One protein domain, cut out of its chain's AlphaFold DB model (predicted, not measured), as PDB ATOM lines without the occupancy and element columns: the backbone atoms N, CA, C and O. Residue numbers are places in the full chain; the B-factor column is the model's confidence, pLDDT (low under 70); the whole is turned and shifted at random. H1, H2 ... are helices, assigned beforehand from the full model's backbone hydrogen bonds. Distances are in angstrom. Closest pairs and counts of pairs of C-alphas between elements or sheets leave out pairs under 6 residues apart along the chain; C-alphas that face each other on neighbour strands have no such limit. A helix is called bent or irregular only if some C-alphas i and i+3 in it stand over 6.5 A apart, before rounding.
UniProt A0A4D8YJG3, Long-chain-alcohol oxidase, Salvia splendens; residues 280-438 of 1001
ATOM      1  N   PHE A 280      25.594  33.523  -1.375       41.34
ATOM      2  CA  PHE A 280      26.334  32.947  -2.478       41.34
ATOM      3  C   PHE A 280      25.448  32.120  -3.416       41.34
ATOM      4  O   PHE A 280      25.654  32.037  -4.623       41.34
ATOM      5  N   GLN A 281      24.318  31.705  -2.864       39.94
ATOM      6  CA  GLN A 281      23.194  31.051  -3.510       39.94
ATOM      7  C   GLN A 281      22.392  31.975  -4.443       39.94
ATOM      8  O   GLN A 281      21.478  31.503  -5.116       39.94
ATOM      9  N   GLU A 282      22.665  33.284  -4.449       38.06
ATOM     10  CA  GLU A 282      22.121  34.254  -5.413       38.06
ATOM     11  C   GLU A 282      23.130  34.610  -6.513       38.06
ATOM     12  O   GLU A 282      22.712  34.876  -7.635       38.06
ATOM     13  N   ILE A 283      24.442  34.530  -6.253       39.47
ATOM     14  CA  ILE A 283      25.487  34.730  -7.276       39.47
ATOM     15  C   ILE A 283      25.297  33.744  -8.437       39.47
ATOM     16  O   ILE A 283      25.239  34.166  -9.590       39.47
ATOM     17  N   SER A 284      25.023  32.470  -8.134       36.72
ATOM     18  CA  SER A 284      24.705  31.457  -9.154       36.72
ATOM     19  C   SER A 284      23.299  31.612  -9.788       36.72
ATOM     20  O   SER A 284      22.996  31.005 -10.813       36.72
ATOM     21  N   LYS A 285      22.414  32.467  -9.242       33.34
ATOM     22  CA  LYS A 285      21.158  32.864  -9.920       33.34
ATOM     23  C   LYS A 285      21.361  34.046 -10.870       33.34
ATOM     24  O   LYS A 285      20.600  34.186 -11.829       33.34
ATOM     25  N   MET A 286      22.337  34.913 -10.592       39.34
ATOM     26  CA  MET A 286      22.514  36.195 -11.282       39.34
ATOM     27  C   MET A 286      22.908  36.020 -12.750       39.34
ATOM     28  O   MET A 286      22.289  36.651 -13.605       39.34
ATOM     29  N   ALA A 287      23.837  35.115 -13.069       35.94
ATOM     30  CA  ALA A 287      24.254  34.883 -14.453       35.94
ATOM     31  C   ALA A 287      23.227  34.106 -15.315       35.94
ATOM     32  O   ALA A 287      23.423  33.992 -16.520       35.94
ATOM     33  N   LYS A 288      22.086  33.652 -14.758       33.16
ATOM     34  CA  LYS A 288      20.947  33.115 -15.546       33.16
ATOM     35  C   LYS A 288      19.890  34.150 -15.939       33.16
ATOM     36  O   LYS A 288      18.973  33.805 -16.679       33.16
ATOM     37  N   ARG A 289      19.917  35.380 -15.405       32.91
ATOM     38  CA  ARG A 289      18.768  36.312 -15.493       32.91
ATOM     39  C   ARG A 289      19.075  37.636 -16.178       32.91
ATOM     40  O   ARG A 289      18.814  38.704 -15.628       32.91
ATOM     41  N   VAL A 290      19.514  37.543 -17.431       33.69
ATOM     42  CA  VAL A 290      19.404  38.661 -18.382       33.69
ATOM     43  C   VAL A 290      17.932  38.914 -18.764       33.69
ATOM     44  O   VAL A 290      17.560  40.056 -19.011       33.69
ATOM     45  N   GLU A 291      17.049  37.902 -18.697       32.25
ATOM     46  CA  GLU A 291      15.612  38.076 -18.962       32.25
ATOM     47  C   GLU A 291      14.660  37.863 -17.754       32.25
ATOM     48  O   GLU A 291      14.680  36.864 -17.032       32.25
ATOM     49  N   LYS A 292      13.721  38.812 -17.626       31.78
ATOM     50  CA  LYS A 292      12.317  38.662 -17.176       31.78
ATOM     51  C   LYS A 292      11.969  38.257 -15.725       31.78
ATOM     52  O   LYS A 292      10.778  38.248 -15.413       31.78
ATOM     53  N   LYS A 293      12.901  38.065 -14.775       37.66
ATOM     54  CA  LYS A 293      12.570  38.104 -13.315       37.66
ATOM     55  C   LYS A 293      13.585  38.890 -12.473       37.66
ATOM     56  O   LYS A 293      14.766  38.563 -12.468       37.66
ATOM     57  N   LYS A 294      13.092  39.887 -11.714       43.38
ATOM     58  CA  LYS A 294      13.881  40.824 -10.880       43.38
ATOM     59  C   LYS A 294      14.901  40.109  -9.973       43.38
ATOM     60  O   LYS A 294      14.572  39.106  -9.339       43.38
ATOM     61  N   SER A 295      16.106  40.676  -9.878       51.75
ATOM     62  CA  SER A 295      17.125  40.279  -8.894       51.75
ATOM     63  C   SER A 295      16.655  40.590  -7.462       51.75
ATOM     64  O   SER A 295      15.988  41.607  -7.254       51.75
ATOM     65  N   PRO A 296      16.994  39.760  -6.455       58.28
ATOM     66  CA  PRO A 296      16.735  40.055  -5.048       58.28
ATOM     67  C   PRO A 296      17.857  40.881  -4.383       58.28
ATOM     68  O   PRO A 296      17.835  41.049  -3.158       58.28
ATOM     69  N   PHE A 297      18.815  41.385  -5.166       67.56
ATOM     70  CA  PHE A 297      19.754  42.452  -4.807       67.56
ATOM     71  C   PHE A 297      19.417  43.743  -5.575       67.56
ATOM     72  O   PHE A 297      18.890  43.691  -6.688       67.56
ATOM     73  N   SER A 298      19.748  44.906  -5.012       79.62
ATOM     74  CA  SER A 298      19.700  46.185  -5.738       79.62
ATOM     75  C   SER A 298      20.841  46.297  -6.758       79.62
ATOM     76  O   SER A 298      21.867  45.634  -6.617       79.62
ATOM     77  N   ALA A 299      20.713  47.184  -7.752       80.81
ATOM     78  CA  ALA A 299      21.777  47.429  -8.733       80.81
ATOM     79  C   ALA A 299      23.129  47.761  -8.065       80.81
ATOM     80  O   ALA A 299      24.139  47.156  -8.396       80.81
ATOM     81  N   GLY A 300      23.136  48.612  -7.031       81.62
ATOM     82  CA  GLY A 300      24.357  48.925  -6.282       81.62
ATOM     83  C   GLY A 300      24.952  47.732  -5.516       81.62
ATOM     84  O   GLY A 300      26.172  47.641  -5.390       81.62
ATOM     85  N   GLN A 301      24.126  46.805  -5.016       82.62
ATOM     86  CA  GLN A 301      24.614  45.552  -4.422       82.62
ATOM     87  C   GLN A 301      25.229  44.634  -5.488       82.62
ATOM     88  O   GLN A 301      26.244  44.002  -5.214       82.62
ATOM     89  N   MET A 302      24.651  44.593  -6.696       80.75
ATOM     90  CA  MET A 302      25.215  43.872  -7.844       80.75
ATOM     91  C   MET A 302      26.574  44.472  -8.239       80.75
ATOM     92  O   MET A 302      27.544  43.736  -8.331       80.75
ATOM     93  N   GLU A 303      26.683  45.800  -8.377       85.50
ATOM     94  CA  GLU A 303      27.953  46.492  -8.664       85.50
ATOM     95  C   GLU A 303      29.046  46.178  -7.630       85.50
ATOM     96  O   GLU A 303      30.183  45.880  -7.990       85.50
ATOM     97  N   ALA A 304      28.709  46.244  -6.336       86.94
ATOM     98  CA  ALA A 304      29.644  45.948  -5.251       86.94
ATOM     99  C   ALA A 304      30.113  44.483  -5.266       86.94
ATOM    100  O   ALA A 304      31.252  44.195  -4.906       86.94
ATOM    101  N   LEU A 305      29.246  43.569  -5.699       84.50
ATOM    102  CA  LEU A 305      29.530  42.145  -5.828       84.50
ATOM    103  C   LEU A 305      30.372  41.827  -7.073       84.50
ATOM    104  O   LEU A 305      31.379  41.137  -6.949       84.50
ATOM    105  N   THR A 306      30.044  42.394  -8.235       84.88
ATOM    106  CA  THR A 306      30.893  42.337  -9.439       84.88
ATOM    107  C   THR A 306      32.307  42.821  -9.112       84.88
ATOM    108  O   THR A 306      33.280  42.137  -9.418       84.88
ATOM    109  N   ALA A 307      32.425  43.939  -8.389       89.06
ATOM    110  CA  ALA A 307      33.709  44.450  -7.922       89.06
ATOM    111  C   ALA A 307      34.413  43.526  -6.908       89.06
ATOM    112  O   ALA A 307      35.638  43.504  -6.884       89.06
ATOM    113  N   LEU A 308      33.700  42.750  -6.080       89.69
ATOM    114  CA  LEU A 308      34.321  41.747  -5.200       89.69
ATOM    115  C   LEU A 308      34.870  40.553  -5.990       89.69
ATOM    116  O   LEU A 308      36.019  40.179  -5.765       89.69
ATOM    117  N   CYS A 309      34.101  39.995  -6.932       88.88
ATOM    118  CA  CYS A 309      34.569  38.905  -7.799       88.88
ATOM    119  C   CYS A 309      35.826  39.318  -8.574       88.88
ATOM    120  O   CYS A 309      36.839  38.624  -8.529       88.88
ATOM    121  N   ASP A 310      35.787  40.505  -9.179       89.69
ATOM    122  CA  ASP A 310      36.921  41.113  -9.876       89.69
ATOM    123  C   ASP A 310      38.102  41.465  -8.952       89.69
ATOM    124  O   ASP A 310      39.215  41.610  -9.425       89.69
ATOM    125  N   THR A 311      37.903  41.596  -7.635       94.38
ATOM    126  CA  THR A 311      39.028  41.798  -6.700       94.38
ATOM    127  C   THR A 311      39.749  40.490  -6.406       94.38
ATOM    128  O   THR A 311      40.971  40.466  -6.358       94.38
ATOM    129  N   PHE A 312      39.014  39.395  -6.190       93.56
ATOM    130  CA  PHE A 312      39.636  38.102  -5.893       93.56
ATOM    131  C   PHE A 312      40.269  37.455  -7.131       93.56
ATOM    132  O   PHE A 312      41.269  36.751  -6.993       93.56
ATOM    133  N   LEU A 313      39.716  37.695  -8.324       93.62
ATOM    134  CA  LEU A 313      40.259  37.197  -9.587       93.62
ATOM    135  C   LEU A 313      40.022  38.226 -10.720       93.62
ATOM    136  O   LEU A 313      39.043  38.100 -11.463       93.62
ATOM    137  N   PRO A 314      40.881  39.256 -10.839       93.75
ATOM    138  CA  PRO A 314      40.787  40.305 -11.855       93.75
ATOM    139  C   PRO A 314      41.180  39.811 -13.250       93.75
ATOM    140  O   PRO A 314      41.839  38.781 -13.408       93.75
ATOM    141  N   SER A 315      40.837  40.604 -14.265       92.00
ATOM    142  CA  SER A 315      41.534  40.577 -15.555       92.00
ATOM    143  C   SER A 315      42.900  41.256 -15.407       92.00
ATOM    144  O   SER A 315      42.985  42.349 -14.844       92.00
ATOM    145  N   ILE A 316      43.962  40.607 -15.885       90.00
ATOM    146  CA  ILE A 316      45.345  41.095 -15.848       90.00
ATOM    147  C   ILE A 316      45.898  41.019 -17.282       90.00
ATOM    148  O   ILE A 316      45.884  39.928 -17.861       90.00
ATOM    149  N   PRO A 317      46.354  42.136 -17.883       83.19
ATOM    150  CA  PRO A 317      47.077  42.093 -19.149       83.19
ATOM    151  C   PRO A 317      48.460  41.461 -18.947       83.19
ATOM    152  O   PRO A 317      49.076  41.611 -17.894       83.19
ATOM    153  N   LEU A 318      48.940  40.759 -19.968       79.69
ATOM    154  CA  LEU A 318      50.279  40.184 -20.032       79.69
ATOM    155  C   LEU A 318      50.886  40.586 -21.368       79.69
ATOM    156  O   LEU A 318      50.246  40.377 -22.400       79.69
ATOM    157  N   ASP A 319      52.096  41.137 -21.332       63.12
ATOM    158  CA  ASP A 319      52.731  41.711 -22.521       63.12
ATOM    159  C   ASP A 319      53.633  40.705 -23.275       63.12
ATOM    160  O   ASP A 319      53.843  40.878 -24.469       63.12
ATOM    161  N   ASP A 320      54.096  39.625 -22.621       62.75
ATOM    162  CA  ASP A 320      54.943  38.567 -23.217       62.75
ATOM    163  C   ASP A 320      54.721  37.184 -22.545       62.75
ATOM    164  O   ASP A 320      55.343  36.879 -21.527       62.75
ATOM    165  N   ILE A 321      53.859  36.316 -23.106       59.56
ATOM    166  CA  ILE A 321      53.765  34.869 -22.778       59.56
ATOM    167  C   ILE A 321      53.427  34.054 -24.046       59.56
ATOM    168  O   ILE A 321      52.529  34.416 -24.799       59.56
ATOM    169  N   HIS A 322      54.110  32.916 -24.254       61.50
ATOM    170  CA  HIS A 322      53.948  32.042 -25.435       61.50
ATOM    171  C   HIS A 322      52.800  31.005 -25.368       61.50
ATOM    172  O   HIS A 322      52.565  30.313 -26.355       61.50
ATOM    173  N   ASP A 323      52.100  30.852 -24.236       81.38
ATOM    174  CA  ASP A 323      50.925  29.971 -24.110       81.38
ATOM    175  C   ASP A 323      49.623  30.789 -24.098       81.38
ATOM    176  O   ASP A 323      49.267  31.410 -23.091       81.38
ATOM    177  N   ASP A 324      48.880  30.729 -25.209       85.25
ATOM    178  CA  ASP A 324      47.583  31.396 -25.397       85.25
ATOM    179  C   ASP A 324      46.588  31.137 -24.257       85.25
ATOM    180  O   ASP A 324      45.774  32.001 -23.929       85.25
ATOM    181  N   SER A 325      46.616  29.948 -23.648       89.88
ATOM    182  CA  SER A 325      45.664  29.573 -22.601       89.88
ATOM    183  C   SER A 325      46.018  30.171 -21.246       89.88
ATOM    184  O   SER A 325      45.117  30.603 -20.525       89.88
ATOM    185  N   VAL A 326      47.309  30.288 -20.924       91.00
ATOM    186  CA  VAL A 326      47.765  31.049 -19.752       91.00
ATOM    187  C   VAL A 326      47.408  32.523 -19.932       91.00
ATOM    188  O   VAL A 326      46.812  33.117 -19.031       91.00
ATOM    189  N   THR A 327      47.650  33.083 -21.120       90.00
ATOM    190  CA  THR A 327      47.261  34.456 -21.470       90.00
ATOM    191  C   THR A 327      45.748  34.675 -21.339       90.00
ATOM    192  O   THR A 327      45.318  35.611 -20.661       90.00
ATOM    193  N   GLN A 328      44.920  33.773 -21.875       90.31
ATOM    194  CA  GLN A 328      43.456  33.818 -21.748       90.31
ATOM    195  C   GLN A 328      42.986  33.738 -20.284       90.31
ATOM    196  O   GLN A 328      42.089  34.482 -19.871       90.31
ATOM    197  N   PHE A 329      43.590  32.868 -19.470       92.69
ATOM    198  CA  PHE A 329      43.271  32.751 -18.045       92.69
ATOM    199  C   PHE A 329      43.636  34.025 -17.269       92.69
ATOM    200  O   PHE A 329      42.836  34.503 -16.457       92.69
ATOM    201  N   PHE A 330      44.792  34.636 -17.537       92.75
ATOM    202  CA  PHE A 330      45.187  35.907 -16.922       92.75
ATOM    203  C   PHE A 330      44.279  37.069 -17.341       92.75
ATOM    204  O   PHE A 330      43.826  37.817 -16.472       92.75
ATOM    205  N   GLN A 331      43.874  37.136 -18.609       91.19
ATOM    206  CA  GLN A 331      42.928  38.141 -19.105       91.19
ATOM    207  C   GLN A 331      41.473  37.917 -18.630       91.19
ATOM    208  O   GLN A 331      40.653  38.833 -18.718       91.19
ATOM    209  N   THR A 332      41.124  36.757 -18.064       88.69
ATOM    210  CA  THR A 332      39.765  36.475 -17.558       88.69
ATOM    211  C   THR A 332      39.531  37.014 -16.138       88.69
ATOM    212  O   THR A 332      40.264  36.672 -15.215       88.69
ATOM    213  N   SER A 333      38.452  37.778 -15.929       87.31
ATOM    214  CA  SER A 333      37.931  38.144 -14.596       87.31
ATOM    215  C   SER A 333      36.849  37.152 -14.133       87.31
ATOM    216  O   SER A 333      36.046  36.696 -14.951       87.31
ATOM    217  N   ALA A 334      36.731  36.879 -12.825       81.94
ATOM    218  CA  ALA A 334      35.637  36.060 -12.259       81.94
ATOM    219  C   ALA A 334      34.232  36.688 -12.401       81.94
ATOM    220  O   ALA A 334      33.231  36.128 -11.958       81.94
ATOM    221  N   THR A 335      34.139  37.857 -13.030       70.56
ATOM    222  CA  THR A 335      32.881  38.481 -13.459       70.56
ATOM    223  C   THR A 335      32.326  37.910 -14.768       70.56
ATOM    224  O   THR A 335      31.153  38.131 -15.064       70.56
ATOM    225  N   LEU A 336      33.134  37.163 -15.533       55.97
ATOM    226  CA  LEU A 336      32.785  36.637 -16.860       55.97
ATOM    227  C   LEU A 336      32.245  35.193 -16.840       55.97
ATOM    228  O   LEU A 336      31.718  34.724 -17.845       55.97
ATOM    229  N   SER A 337      32.358  34.472 -15.720       51.19
ATOM    230  CA  SER A 337      31.913  33.074 -15.605       51.19
ATOM    231  C   SER A 337      30.389  32.959 -15.453       51.19
ATOM    232  O   SER A 337      29.827  33.318 -14.413       51.19
ATOM    233  N   SER A 338      29.723  32.407 -16.469       36.91
ATOM    234  CA  SER A 338      28.265  32.241 -16.563       36.91
ATOM    235  C   SER A 338      27.712  31.104 -15.683       36.91
ATOM    236  O   SER A 338      27.205  30.107 -16.188       36.91
ATOM    237  N   THR A 339      27.807  31.234 -14.359       42.72
ATOM    238  CA  THR A 339      27.402  30.178 -13.407       42.72
ATOM    239  C   THR A 339      25.891  30.101 -13.161       42.72
ATOM    240  O   THR A 339      25.123  31.022 -13.456       42.72
ATOM    241  N   HIS A 340      25.434  28.938 -12.698       33.75
ATOM    242  CA  HIS A 340      24.030  28.536 -12.686       33.75
ATOM    243  C   HIS A 340      23.689  27.762 -11.403       33.75
ATOM    244  O   HIS A 340      24.287  26.718 -11.198       33.75
ATOM    245  N   GLN A 341      22.710  28.211 -10.593       43.66
ATOM    246  CA  GLN A 341      21.751  27.405  -9.793       43.66
ATOM    247  C   GLN A 341      21.031  28.187  -8.671       43.66
ATOM    248  O   GLN A 341      21.377  29.317  -8.324       43.66
ATOM    249  N   ASN A 342      19.987  27.566  -8.096       32.31
ATOM    250  CA  ASN A 342      19.250  28.065  -6.933       32.31
ATOM    251  C   ASN A 342      19.543  27.207  -5.693       32.31
ATOM    252  O   ASN A 342      19.106  26.064  -5.642       32.31
ATOM    253  N   ILE A 343      20.110  27.795  -4.640       33.97
ATOM    254  CA  ILE A 343      20.119  27.183  -3.298       33.97
ATOM    255  C   ILE A 343      19.328  28.097  -2.329       33.97
ATOM    256  O   ILE A 343      19.018  29.251  -2.667       33.97
ATOM    257  N   LYS A 344      18.936  27.575  -1.158       35.50
ATOM    258  CA  LYS A 344      18.261  28.294  -0.057       35.50
ATOM    259  C   LYS A 344      18.961  28.008   1.279       35.50
ATOM    260  O   LYS A 344      19.247  26.854   1.574       35.50
ATOM    261  N   HIS A 345      19.173  29.025   2.116       44.84
ATOM    262  CA  HIS A 345      19.707  28.889   3.479       44.84
ATOM    263  C   HIS A 345      19.327  30.132   4.325       44.84
ATOM    264  O   HIS A 345      19.257  31.239   3.782       44.84
ATOM    265  N   PRO A 346      19.033  29.998   5.637       34.81
ATOM    266  CA  PRO A 346      18.237  30.980   6.397       34.81
ATOM    267  C   PRO A 346      18.861  32.358   6.706       34.81
ATOM    268  O   PRO A 346      18.199  33.169   7.351       34.81
ATOM    269  N   LYS A 347      20.104  32.665   6.304       51.16
ATOM    270  CA  LYS A 347      20.878  33.806   6.858       51.16
ATOM    271  C   LYS A 347      21.395  34.805   5.803       51.16
ATOM    272  O   LYS A 347      22.319  35.574   6.064       51.16
ATOM    273  N   VAL A 348      20.741  34.858   4.631       54.53
ATOM    274  CA  VAL A 348      21.091  35.713   3.465       54.53
ATOM    275  C   VAL A 348      21.280  37.194   3.850       54.53
ATOM    276  O   VAL A 348      22.043  37.927   3.217       54.53
ATOM    277  N   TYR A 349      20.579  37.644   4.896       56.94
ATOM    278  CA  TYR A 349      20.541  39.033   5.349       56.94
ATOM    279  C   TYR A 349      21.917  39.609   5.723       56.94
ATOM    280  O   TYR A 349      22.185  40.746   5.344       56.94
ATOM    281  N   LEU A 350      22.812  38.859   6.387       62.31
ATOM    282  CA  LEU A 350      24.133  39.377   6.792       62.31
ATOM    283  C   LEU A 350      24.959  39.810   5.582       62.31
ATOM    284  O   LEU A 350      25.574  40.873   5.566       62.31
ATOM    285  N   CYS A 351      24.935  38.999   4.531       66.69
ATOM    286  CA  CYS A 351      25.695  39.289   3.333       66.69
ATOM    287  C   CYS A 351      24.986  40.323   2.443       66.69
ATOM    288  O   CYS A 351      25.654  41.136   1.809       66.69
ATOM    289  N   LYS A 352      23.642  40.375   2.456       70.44
ATOM    290  CA  LYS A 352      22.895  41.516   1.896       70.44
ATOM    291  C   LYS A 352      23.275  42.828   2.580       70.44
ATOM    292  O   LYS A 352      23.433  43.820   1.875       70.44
ATOM    293  N   ILE A 353      23.475  42.832   3.899       80.56
ATOM    294  CA  ILE A 353      23.988  43.990   4.647       80.56
ATOM    295  C   ILE A 353      25.418  44.320   4.200       80.56
ATOM    296  O   ILE A 353      25.678  45.478   3.895       80.56
ATOM    297  N   ALA A 354      26.317  43.337   4.069       85.50
ATOM    298  CA  ALA A 354      27.682  43.575   3.584       85.50
ATOM    299  C   ALA A 354      27.709  44.210   2.177       85.50
ATOM    300  O   ALA A 354      28.294  45.278   2.003       85.50
ATOM    301  N   LEU A 355      27.007  43.631   1.192       85.75
ATOM    302  CA  LEU A 355      26.897  44.231  -0.146       85.75
ATOM    303  C   LEU A 355      26.190  45.590  -0.127       85.75
ATOM    304  O   LEU A 355      26.549  46.477  -0.894       85.75
ATOM    305  N   TRP A 356      25.179  45.772   0.729       88.38
ATOM    306  CA  TRP A 356      24.480  47.052   0.850       88.38
ATOM    307  C   TRP A 356      25.417  48.135   1.389       88.38
ATOM    308  O   TRP A 356      25.486  49.218   0.810       88.38
ATOM    309  N   LEU A 357      26.217  47.827   2.411       89.81
ATOM    310  CA  LEU A 357      27.245  48.729   2.920       89.81
ATOM    311  C   LEU A 357      28.235  49.099   1.803       89.81
ATOM    312  O   LEU A 357      28.371  50.285   1.507       89.81
ATOM    313  N   LEU A 358      28.825  48.117   1.112       91.31
ATOM    314  CA  LEU A 358      29.755  48.332  -0.015       91.31
ATOM    315  C   LEU A 358      29.126  49.067  -1.220       91.31
ATOM    316  O   LEU A 358      29.834  49.716  -1.991       91.31
ATOM    317  N   SER A 359      27.798  49.016  -1.370       90.81
ATOM    318  CA  SER A 359      27.054  49.778  -2.386       90.81
ATOM    319  C   SER A 359      26.848  51.258  -2.039       90.81
ATOM    320  O   SER A 359      26.437  52.039  -2.898       90.81
ATOM    321  N   THR A 360      27.132  51.667  -0.798       90.94
ATOM    322  CA  THR A 360      26.955  53.046  -0.314       90.94
ATOM    323  C   THR A 360      28.289  53.690   0.041       90.94
ATOM    324  O   THR A 360      29.232  53.020   0.456       90.94
ATOM    325  N   TRP A 361      28.370  55.016  -0.066       90.44
ATOM    326  CA  TRP A 361      29.552  55.791   0.325       90.44
ATOM    327  C   TRP A 361      29.947  55.572   1.797       90.44
ATOM    328  O   TRP A 361      31.092  55.249   2.103       90.44
ATOM    329  N   ILE A 362      28.973  55.694   2.705       86.88
ATOM    330  CA  ILE A 362      29.190  55.591   4.156       86.88
ATOM    331  C   ILE A 362      29.466  54.138   4.564       86.88
ATOM    332  O   ILE A 362      30.385  53.884   5.336       86.88
ATOM    333  N   GLY A 363      28.726  53.168   4.019       88.31
ATOM    334  CA  GLY A 363      28.956  51.755   4.311       88.31
ATOM    335  C   GLY A 363      30.284  51.231   3.762       88.31
ATOM    336  O   GLY A 363      30.939  50.428   4.427       88.31
ATOM    337  N   THR A 364      30.741  51.745   2.612       89.38
ATOM    338  CA  THR A 364      32.096  51.469   2.114       89.38
ATOM    339  C   THR A 364      33.127  52.013   3.097       89.38
ATOM    340  O   THR A 364      34.021  51.269   3.473       89.38
ATOM    341  N   PHE A 365      32.978  53.241   3.606       89.94
ATOM    342  CA  PHE A 365      33.894  53.780   4.622       89.94
ATOM    343  C   PHE A 365      33.891  52.980   5.937       89.94
ATOM    344  O   PHE A 365      34.950  52.772   6.523       89.94
ATOM    345  N   ILE A 366      32.735  52.469   6.374       88.50
ATOM    346  CA  ILE A 366      32.623  51.619   7.573       88.50
ATOM    347  C   ILE A 366      33.388  50.295   7.405       88.50
ATOM    348  O   ILE A 366      34.074  49.873   8.333       88.50
ATOM    349  N   LEU A 367      33.296  49.640   6.241       87.69
ATOM    350  CA  LEU A 367      33.962  48.352   6.000       87.69
ATOM    351  C   LEU A 367      35.418  48.491   5.526       87.69
ATOM    352  O   LEU A 367      36.248  47.643   5.839       87.69
ATOM    353  N   CYS A 368      35.738  49.535   4.767       90.12
ATOM    354  CA  CYS A 368      37.014  49.702   4.058       90.12
ATOM    355  C   CYS A 368      37.941  50.746   4.704       90.12
ATOM    356  O   CYS A 368      39.103  50.887   4.311       90.12
ATOM    357  N   GLY A 369      37.434  51.510   5.674       88.75
ATOM    358  CA  GLY A 369      38.170  52.558   6.367       88.75
ATOM    359  C   GLY A 369      38.702  53.645   5.430       88.75
ATOM    360  O   GLY A 369      38.113  53.985   4.405       88.75
ATOM    361  N   ARG A 370      39.870  54.198   5.781       89.81
ATOM    362  CA  ARG A 370      40.468  55.353   5.084       89.81
ATOM    363  C   ARG A 370      40.795  55.101   3.603       89.81
ATOM    364  O   ARG A 370      40.905  56.073   2.865       89.81
ATOM    365  N   LYS A 371      40.899  53.844   3.150       87.50
ATOM    366  CA  LYS A 371      41.164  53.498   1.737       87.50
ATOM    367  C   LYS A 371      39.976  53.777   0.803       87.50
ATOM    368  O   LYS A 371      40.158  53.802  -0.407       87.50
ATOM    369  N   SER A 372      38.775  54.042   1.333       89.25
ATOM    370  CA  SER A 372      37.642  54.510   0.519       89.25
ATOM    371  C   SER A 372      37.566  56.035   0.367       89.25
ATOM    372  O   SER A 372      36.595  56.531  -0.210       89.25
ATOM    373  N   LEU A 373      38.517  56.793   0.922       88.94
ATOM    374  CA  LEU A 373      38.511  58.255   0.850       88.94
ATOM    375  C   LEU A 373      38.963  58.764  -0.527       88.94
ATOM    376  O   LEU A 373      39.739  58.129  -1.236       88.94
ATOM    377  N   SER A 374      38.474  59.945  -0.888       83.00
ATOM    378  CA  SER A 374      38.805  60.669  -2.114       83.00
ATOM    379  C   SER A 374      39.110  62.131  -1.770       83.00
ATOM    380  O   SER A 374      38.374  62.709  -0.971       83.00
ATOM    381  N   PRO A 375      40.138  62.765  -2.369       83.38
ATOM    382  CA  PRO A 375      40.369  64.204  -2.213       83.38
ATOM    383  C   PRO A 375      39.304  65.054  -2.933       83.38
ATOM    384  O   PRO A 375      39.131  66.224  -2.609       83.38
ATOM    385  N   HIS A 376      38.568  64.464  -3.880       81.62
ATOM    386  CA  HIS A 376      37.499  65.109  -4.643       81.62
ATOM    387  C   HIS A 376      36.121  64.609  -4.199       81.62
ATOM    388  O   HIS A 376      35.976  63.442  -3.826       81.62
ATOM    389  N   PHE A 377      35.101  65.468  -4.277       75.81
ATOM    390  CA  PHE A 377      33.719  65.100  -3.962       75.81
ATOM    391  C   PHE A 377      33.151  64.084  -4.985       75.81
ATOM    392  O   PHE A 377      33.340  64.290  -6.184       75.81
ATOM    393  N   PRO A 378      32.423  63.029  -4.559       75.44
ATOM    394  CA  PRO A 378      32.156  62.642  -3.174       75.44
ATOM    395  C   PRO A 378      33.419  62.108  -2.481       75.44
ATOM    396  O   PRO A 378      34.063  61.179  -2.962       75.44
ATOM    397  N   TYR A 379      33.731  62.659  -1.301       84.31
ATOM    398  CA  TYR A 379      34.946  62.346  -0.528       84.31
ATOM    399  C   TYR A 379      35.034  60.888  -0.036       84.31
ATOM    400  O   TYR A 379      36.041  60.483   0.538       84.31
ATOM    401  N   PHE A 380      33.985  60.099  -0.266       86.94
ATOM    402  CA  PHE A 380      33.900  58.673   0.008       86.94
ATOM    403  C   PHE A 380      33.469  57.961  -1.280       86.94
ATOM    404  O   PHE A 380      32.368  58.187  -1.787       86.94
ATOM    405  N   LYS A 381      34.317  57.085  -1.814       90.19
ATOM    406  CA  LYS A 381      33.991  56.240  -2.968       90.19
ATOM    407  C   LYS A 381      33.177  55.018  -2.529       90.19
ATOM    408  O   LYS A 381      33.352  54.514  -1.422       90.19
ATOM    409  N   ARG A 382      32.289  54.534  -3.409       92.88
ATOM    410  CA  ARG A 382      31.677  53.193  -3.293       92.88
ATOM    411  C   ARG A 382      32.741  52.135  -3.597       92.88
ATOM    412  O   ARG A 382      33.662  52.440  -4.352       92.88
ATOM    413  N   PHE A 383      32.600  50.907  -3.095       93.94
ATOM    414  CA  PHE A 383      33.599  49.851  -3.330       93.94
ATOM    415  C   PHE A 383      33.855  49.595  -4.829       93.94
ATOM    416  O   PHE A 383      35.002  49.467  -5.247       93.94
ATOM    417  N   SER A 384      32.803  49.645  -5.656       92.56
ATOM    418  CA  SER A 384      32.875  49.510  -7.122       92.56
ATOM    419  C   SER A 384      33.576  50.662  -7.862       92.56
ATOM    420  O   SER A 384      33.793  50.561  -9.063       92.56
ATOM    421  N   LEU A 385      33.942  51.752  -7.176       92.44
ATOM    422  CA  LEU A 385      34.609  52.934  -7.751       92.44
ATOM    423  C   LEU A 385      36.078  53.079  -7.292       92.44
ATOM    424  O   LEU A 385      36.691  54.141  -7.455       92.44
ATOM    425  N   LEU A 386      36.634  52.028  -6.684       92.06
ATOM    426  CA  LEU A 386      38.026  51.931  -6.243       92.06
ATOM    427  C   LEU A 386      38.882  51.193  -7.290       92.06
ATOM    428  O   LEU A 386      38.409  50.249  -7.928       92.06
ATOM    429  N   SER A 387      40.152  51.597  -7.440       91.12
ATOM    430  CA  SER A 387      41.123  50.845  -8.253       91.12
ATOM    431  C   SER A 387      41.288  49.423  -7.712       91.12
ATOM    432  O   SER A 387      41.061  49.199  -6.519       91.12
ATOM    433  N   CYS A 388      41.670  48.465  -8.566       89.81
ATOM    434  CA  CYS A 388      41.793  47.065  -8.145       89.81
ATOM    435  C   CYS A 388      42.772  46.923  -6.968       89.81
ATOM    436  O   CYS A 388      42.372  46.448  -5.914       89.81
ATOM    437  N   GLU A 389      43.965  47.514  -7.074       90.94
ATOM    438  CA  GLU A 389      44.946  47.662  -5.985       90.94
ATOM    439  C   GLU A 389      44.319  48.131  -4.652       90.94
ATOM    440  O   GLU A 389      44.543  47.527  -3.603       90.94
ATOM    441  N   ASN A 390      43.481  49.179  -4.662       92.31
ATOM    442  CA  ASN A 390      42.814  49.637  -3.439       92.31
ATOM    443  C   ASN A 390      41.807  48.604  -2.919       92.31
ATOM    444  O   ASN A 390      41.754  48.383  -1.709       92.31
ATOM    445  N   ARG A 391      41.032  47.959  -3.803       95.31
ATOM    446  CA  ARG A 391      40.096  46.883  -3.434       95.31
ATOM    447  C   ARG A 391      40.834  45.692  -2.822       95.31
ATOM    448  O   ARG A 391      40.456  45.250  -1.740       95.31
ATOM    449  N   GLU A 392      41.922  45.233  -3.435       94.81
ATOM    450  CA  GLU A 392      42.766  44.153  -2.914       94.81
ATOM    451  C   GLU A 392      43.345  44.517  -1.546       94.81
ATOM    452  O   GLU A 392      43.183  43.790  -0.567       94.81
ATOM    453  N   SER A 393      43.938  45.705  -1.443       94.12
ATOM    454  CA  SER A 393      44.550  46.221  -0.219       94.12
ATOM    455  C   SER A 393      43.520  46.498   0.898       94.12
ATOM    456  O   SER A 393      43.893  46.624   2.071       94.12
ATOM    457  N   ILE A 394      42.223  46.572   0.576       94.62
ATOM    458  CA  ILE A 394      41.106  46.542   1.537       94.62
ATOM    459  C   ILE A 394      40.783  45.099   1.947       94.62
ATOM    460  O   ILE A 394      40.734  44.806   3.142       94.62
ATOM    461  N   VAL A 395      40.605  44.196   0.983       93.81
ATOM    462  CA  VAL A 395      40.254  42.781   1.203       93.81
ATOM    463  C   VAL A 395      41.332  42.051   2.026       93.81
ATOM    464  O   VAL A 395      40.997  41.305   2.947       93.81
ATOM    465  N   LEU A 396      42.618  42.355   1.821       93.44
ATOM    466  CA  LEU A 396      43.712  41.923   2.704       93.44
ATOM    467  C   LEU A 396      43.575  42.461   4.135       93.44
ATOM    468  O   LEU A 396      43.834  41.748   5.101       93.44
ATOM    469  N   SER A 397      43.143  43.712   4.302       93.75
ATOM    470  CA  SER A 397      42.971  44.287   5.641       93.75
ATOM    471  C   SER A 397      41.780  43.677   6.389       93.75
ATOM    472  O   SER A 397      41.787  43.639   7.619       93.75
ATOM    473  N   TRP A 398      40.792  43.122   5.672       93.62
ATOM    474  CA  TRP A 398      39.747  42.279   6.258       93.62
ATOM    475  C   TRP A 398      40.296  40.937   6.737       93.62
ATOM    476  O   TRP A 398      40.013  40.562   7.873       93.62
ATOM    477  N   SER A 399      41.114  40.249   5.925       91.31
ATOM    478  CA  SER A 399      41.724  38.968   6.318       91.31
ATOM    479  C   SER A 399      42.589  39.110   7.567       91.31
ATOM    480  O   SER A 399      42.562  38.239   8.436       91.31
ATOM    481  N   GLN A 400      43.297  40.236   7.694       90.19
ATOM    482  CA  GLN A 400      44.190  40.558   8.809       90.19
ATOM    483  C   GLN A 400      43.485  41.186  10.025       90.19
ATOM    484  O   GLN A 400      44.088  41.261  11.093       90.19
ATOM    485  N   SER A 401      42.222  41.609   9.904       90.88
ATOM    486  CA  SER A 401      41.536  42.411  10.927       90.88
ATOM    487  C   SER A 401      41.381  41.704  12.276       90.88
ATOM    488  O   SER A 401      41.051  40.519  12.344       90.88
ATOM    489  N   ASN A 402      41.475  42.466  13.371       89.12
ATOM    490  CA  ASN A 402      41.066  42.005  14.702       89.12
ATOM    491  C   ASN A 402      39.553  41.712  14.772       89.12
ATOM    492  O   ASN A 402      39.131  40.820  15.513       89.12
ATOM    493  N   LEU A 403      38.733  42.396  13.962       89.06
ATOM    494  CA  LEU A 403      37.286  42.183  13.901       89.06
ATOM    495  C   LEU A 403      36.964  40.850  13.211       89.06
ATOM    496  O   LEU A 403      37.085  40.722  11.992       89.06
ATOM    497  N   PHE A 404      36.486  39.872  13.986       86.69
ATOM    498  CA  PHE A 404      36.127  38.538  13.489       86.69
ATOM    499  C   PHE A 404      35.155  38.579  12.297       86.69
ATOM    500  O   PHE A 404      35.343  37.840  11.338       86.69
ATOM    501  N   LEU A 405      34.174  39.491  12.298       85.06
ATOM    502  CA  LEU A 405      33.215  39.633  11.194       85.06
ATOM    503  C   LEU A 405      33.864  40.034   9.856       85.06
ATOM    504  O   LEU A 405      33.346  39.656   8.808       85.06
ATOM    505  N   LEU A 406      34.994  40.754   9.869       88.69
ATOM    506  CA  LEU A 406      35.736  41.079   8.645       88.69
ATOM    507  C   LEU A 406      36.575  39.887   8.166       88.69
ATOM    508  O   LEU A 406      36.563  39.597   6.972       88.69
ATOM    509  N   ARG A 407      37.206  39.133   9.080       90.25
ATOM    510  CA  ARG A 407      37.878  37.867   8.723       90.25
ATOM    511  C   ARG A 407      36.887  36.861   8.136       90.25
ATOM    512  O   ARG A 407      37.153  36.277   7.093       90.25
ATOM    513  N   LEU A 408      35.706  36.736   8.743       86.88
ATOM    514  CA  LEU A 408      34.609  35.893   8.263       86.88
ATOM    515  C   LEU A 408      34.111  36.327   6.874       86.88
ATOM    516  O   LEU A 408      33.909  35.475   6.012       86.88
ATOM    517  N   LEU A 409      33.953  37.635   6.634       86.81
ATOM    518  CA  LEU A 409      33.567  38.176   5.325       86.81
ATOM    519  C   LEU A 409      34.624  37.888   4.247       86.81
ATOM    520  O   LEU A 409      34.260  37.456   3.150       86.81
ATOM    521  N   TYR A 410      35.910  38.088   4.560       91.44
ATOM    522  CA  TYR A 410      37.027  37.730   3.683       91.44
ATOM    523  C   TYR A 410      37.007  36.236   3.351       91.44
ATOM    524  O   TYR A 410      36.910  35.880   2.179       91.44
ATOM    525  N   THR A 411      37.037  35.366   4.364       89.19
ATOM    526  CA  THR A 411      37.181  33.915   4.176       89.19
ATOM    527  C   THR A 411      35.998  33.330   3.410       89.19
ATOM    528  O   THR A 411      36.205  32.583   2.455       89.19
ATOM    529  N   ALA A 412      34.767  33.727   3.749       84.75
ATOM    530  CA  ALA A 412      33.568  33.294   3.032       84.75
ATOM    531  C   ALA A 412      33.552  33.752   1.562       84.75
ATOM    532  O   ALA A 412      33.167  32.978   0.688       84.75
ATOM    533  N   SER A 413      33.988  34.986   1.278       85.69
ATOM    534  CA  SER A 413      34.043  35.500  -0.098       85.69
ATOM    535  C   SER A 413      35.152  34.824  -0.908       85.69
ATOM    536  O   SER A 413      34.885  34.378  -2.021       85.69
ATOM    537  N   LYS A 414      36.358  34.680  -0.334       90.81
ATOM    538  CA  LYS A 414      37.509  34.015  -0.965       90.81
ATOM    539  C   LYS A 414      37.163  32.580  -1.361       90.81
ATOM    540  O   LYS A 414      37.324  32.214  -2.519       90.81
ATOM    541  N   ILE A 415      36.655  31.794  -0.406       87.00
ATOM    542  CA  ILE A 415      36.276  30.391  -0.620       87.00
ATOM    543  C   ILE A 415      35.259  30.289  -1.754       87.00
ATOM    544  O   ILE A 415      35.499  29.552  -2.701       87.00
ATOM    545  N   PHE A 416      34.152  31.036  -1.698       81.12
ATOM    546  CA  PHE A 416      33.071  30.830  -2.659       81.12
ATOM    547  C   PHE A 416      33.382  31.339  -4.072       81.12
ATOM    548  O   PHE A 416      33.042  30.666  -5.043       81.12
ATOM    549  N   ILE A 417      34.006  32.516  -4.202       85.31
ATOM    550  CA  ILE A 417      34.301  33.109  -5.518       85.31
ATOM    551  C   ILE A 417      35.279  32.216  -6.288       85.31
ATOM    552  O   ILE A 417      35.057  31.949  -7.468       85.31
ATOM    553  N   LEU A 418      36.315  31.710  -5.613       91.50
ATOM    554  CA  LEU A 418      37.285  30.804  -6.221       91.50
ATOM    555  C   LEU A 418      36.675  29.412  -6.463       91.50
ATOM    556  O   LEU A 418      36.743  28.925  -7.590       91.50
ATOM    557  N   LEU A 419      35.972  28.829  -5.478       88.25
ATOM    558  CA  LEU A 419      35.299  27.532  -5.634       88.25
ATOM    559  C   LEU A 419      34.400  27.508  -6.875       88.25
ATOM    560  O   LEU A 419      34.561  26.619  -7.708       88.25
ATOM    561  N   LEU A 420      33.494  28.482  -7.041       84.06
ATOM    562  CA  LEU A 420      32.631  28.521  -8.227       84.06
ATOM    563  C   LEU A 420      33.436  28.681  -9.513       84.06
ATOM    564  O   LEU A 420      33.199  27.935 -10.459       84.06
ATOM    565  N   PHE A 421      34.360  29.646  -9.560       88.00
ATOM    566  CA  PHE A 421      35.069  29.969 -10.796       88.00
ATOM    567  C   PHE A 421      35.873  28.780 -11.337       88.00
ATOM    568  O   PHE A 421      35.948  28.611 -12.551       88.00
ATOM    569  N   PHE A 422      36.452  27.952 -10.463       92.00
ATOM    570  CA  PHE A 422      37.283  26.818 -10.875       92.00
ATOM    571  C   PHE A 422      36.542  25.468 -10.956       92.00
ATOM    572  O   PHE A 422      37.009  24.599 -11.692       92.00
ATOM    573  N   SER A 423      35.406  25.276 -10.267       88.38
ATOM    574  CA  SER A 423      34.648  24.002 -10.283       88.38
ATOM    575  C   SER A 423      33.513  23.924 -11.314       88.38
ATOM    576  O   SER A 423      33.110  22.822 -11.689       88.38
ATOM    577  N   GLN A 424      32.966  25.068 -11.737       84.44
ATOM    578  CA  GLN A 424      31.806  25.152 -12.635       84.44
ATOM    579  C   GLN A 424      32.238  25.287 -14.105       84.44
ATOM    580  O   GLN A 424      33.368  25.675 -14.401       84.44
ATOM    581  N   VAL A 425      31.317  25.012 -15.029       83.38
ATOM    582  CA  VAL A 425      31.545  25.033 -16.485       83.38
ATOM    583  C   VAL A 425      30.529  25.919 -17.220       83.38
ATOM    584  O   VAL A 425      29.527  26.348 -16.646       83.38
ATOM    585  N   ASN A 426      30.806  26.224 -18.488       79.81
ATOM    586  CA  ASN A 426      29.879  26.890 -19.409       79.81
ATOM    587  C   ASN A 426      28.898  25.885 -20.066       79.81
ATOM    588  O   ASN A 426      28.949  24.685 -19.810       79.81
ATOM    589  N   GLU A 427      28.029  26.360 -20.967       74.50
ATOM    590  CA  GLU A 427      27.052  25.524 -21.702       74.50
ATOM    591  C   GLU A 427      27.678  24.469 -22.646       74.50
ATOM    592  O   GLU A 427      26.959  23.628 -23.179       74.50
ATOM    593  N   LYS A 428      29.002  24.495 -22.855       77.44
ATOM    594  CA  LYS A 428      29.773  23.489 -23.607       77.44
ATOM    595  C   LYS A 428      30.523  22.506 -22.697       77.44
ATOM    596  O   LYS A 428      31.346  21.737 -23.182       77.44
ATOM    597  N   GLU A 429      30.279  22.563 -21.387       78.12
ATOM    598  CA  GLU A 429      31.014  21.825 -20.353       78.12
ATOM    599  C   GLU A 429      32.517  22.192 -20.259       78.12
ATOM    600  O   GLU A 429      33.332  21.425 -19.742       78.12
ATOM    601  N   GLU A 430      32.894  23.392 -20.718       83.31
ATOM    602  CA  GLU A 430      34.262  23.922 -20.670       83.31
ATOM    603  C   GLU A 430      34.455  24.911 -19.506       83.31
ATOM    604  O   GLU A 430      33.546  25.659 -19.134       83.31
ATOM    605  N   ASN A 431      35.686  25.014 -18.998       88.94
ATOM    606  CA  ASN A 431      36.121  26.102 -18.120       88.94
ATOM    607  C   ASN A 431      37.415  26.726 -18.665       88.94
ATOM    608  O   ASN A 431      38.405  26.031 -18.904       88.94
ATOM    609  N   VAL A 432      37.418  28.051 -18.820       89.31
ATOM    610  CA  VAL A 432      38.503  28.825 -19.455       89.31
ATOM    611  C   VAL A 432      39.845  28.787 -18.711       89.31
ATOM    612  O   VAL A 432      40.866  29.136 -19.290       89.31
ATOM    613  N   SER A 433      39.870  28.357 -17.447       92.12
ATOM    614  CA  SER A 433      41.110  28.200 -16.677       92.12
ATOM    615  C   SER A 433      41.741  26.811 -16.791       92.12
ATOM    616  O   SER A 433      42.948  26.682 -16.602       92.12
ATOM    617  N   TRP A 434      40.963  25.766 -17.099       93.19
ATOM    618  CA  TRP A 434      41.390  24.373 -16.900       93.19
ATOM    619  C   TRP A 434      42.645  24.003 -17.700       93.19
ATOM    620  O   TRP A 434      43.587  23.455 -17.127       93.19
ATOM    621  N   LYS A 435      42.715  24.398 -18.980       92.50
ATOM    622  CA  LYS A 435      43.910  24.187 -19.816       92.50
ATOM    623  C   LYS A 435      45.156  24.850 -19.203       92.50
ATOM    624  O   LYS A 435      46.173  24.180 -19.048       92.50
ATOM    625  N   ALA A 436      45.042  26.110 -18.775       93.25
ATOM    626  CA  ALA A 436      46.140  26.906 -18.216       93.25
ATOM    627  C   ALA A 436      46.689  26.377 -16.879       93.25
ATOM    628  O   ALA A 436      47.863  26.557 -16.576       93.25
ATOM    629  N   ILE A 437      45.847  25.724 -16.071       94.12
ATOM    630  CA  ILE A 437      46.241  25.122 -14.783       94.12
ATOM    631  C   ILE A 437      46.703  23.656 -14.922       94.12
ATOM    632  O   ILE A 437      47.031  22.989 -13.934       94.12
ATOM    633  N   GLY A 438      46.710  23.122 -16.149       91.38
ATOM    634  CA  GLY A 438      47.042  21.729 -16.447       91.38
ATOM    635  C   GLY A 438      45.977  20.720 -15.997       91.38
ATOM    636  O   GLY A 438      46.304  19.554 -15.760       91.38
TER     637      GLY A 438
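Overview. This is residues 280 to 438 of the 1001 residues of the protein "Long-chain-alcohol oxidase" of Salvia splendens (UniProt A0A4D8YJG3). Helices H6 and H7 make a V, and residues 308 to 312 of H2, a helix in the core, pack between its two arms. H4 crosses H2 at residues 300 to 305 and makes a corner with H5, while H1 and H3 lie at the rim on long links and touch no helix. The 159 printed residues have seven named helices, H1 to H7 in chain order, and no named strand; the class is all helix. The whole is compact, with a radius of gyration of the C-alphas of 16.5 A, and rounded, spanning 42 by 41 by 31 A.

Arrangement. H1, residues 280 to 286, is close to but not clearly touching H7, residues 404 to 423; the closest C-alphas, of Phe 280 and Phe 416, are 7.1 A apart. H2, residues 299 to 312, touches H4, residues 348 to 358, about perpendicular at 86 degrees, with the closest C-alphas, of Gln 301 and Leu 355, 5.0 A apart. H2 also touches H6, residues 388 to 400, at 80 degrees, closest at C-alphas 311 and 392, 5.8 A. It touches H7 at 77 degrees, closest at C-alphas 309 and 417, 6.2 A. H3, residues 324 to 331, is apart from H7. H5, residues 361 to 372, touches H4 only at the corner, closest at C-alphas 357 and 363, 3.7 A. H5 and H6 only just touch, with 3 pairs of C-alphas within 8 A, closest at Cys 368 and Ile 394, 5.8 A. H6 and H7 touch at a steep tilt of 58 degrees, opposite ways, closest at C-alphas 399 and 407, 4.7 A. Every O i to N i+4 pair is within hydrogen-bond range in H2, H3, H4 and H7; in H1 it is 1 of 3, beside 3 of 4 O i to N i+3 pairs, in H5 5 of 8 and in H6 8 of 9.

Along the chain. H1 begins at C-alpha 280, (26.334, 32.947, -2.478). H2 measures 20.3 A from first to last C-alpha, H6 18.3 A and H7 27.9 A. H5 is irregular, with C-alphas 367 and 370 9.6 A apart. H7 ends at C-alpha 423, (34.648, 24.002, -10.283).

Size, cuts and confidence. The C-alphas farthest apart, of His 322 and Pro 346, are 47.9 A apart. The printed part has no cut. The links H1 to H2, H2 to H3, H3 to H4 and H5 to H6 are long. The model's pLDDT is under 70 at residues 280 to 297, 319 to 322 and 336 to 351.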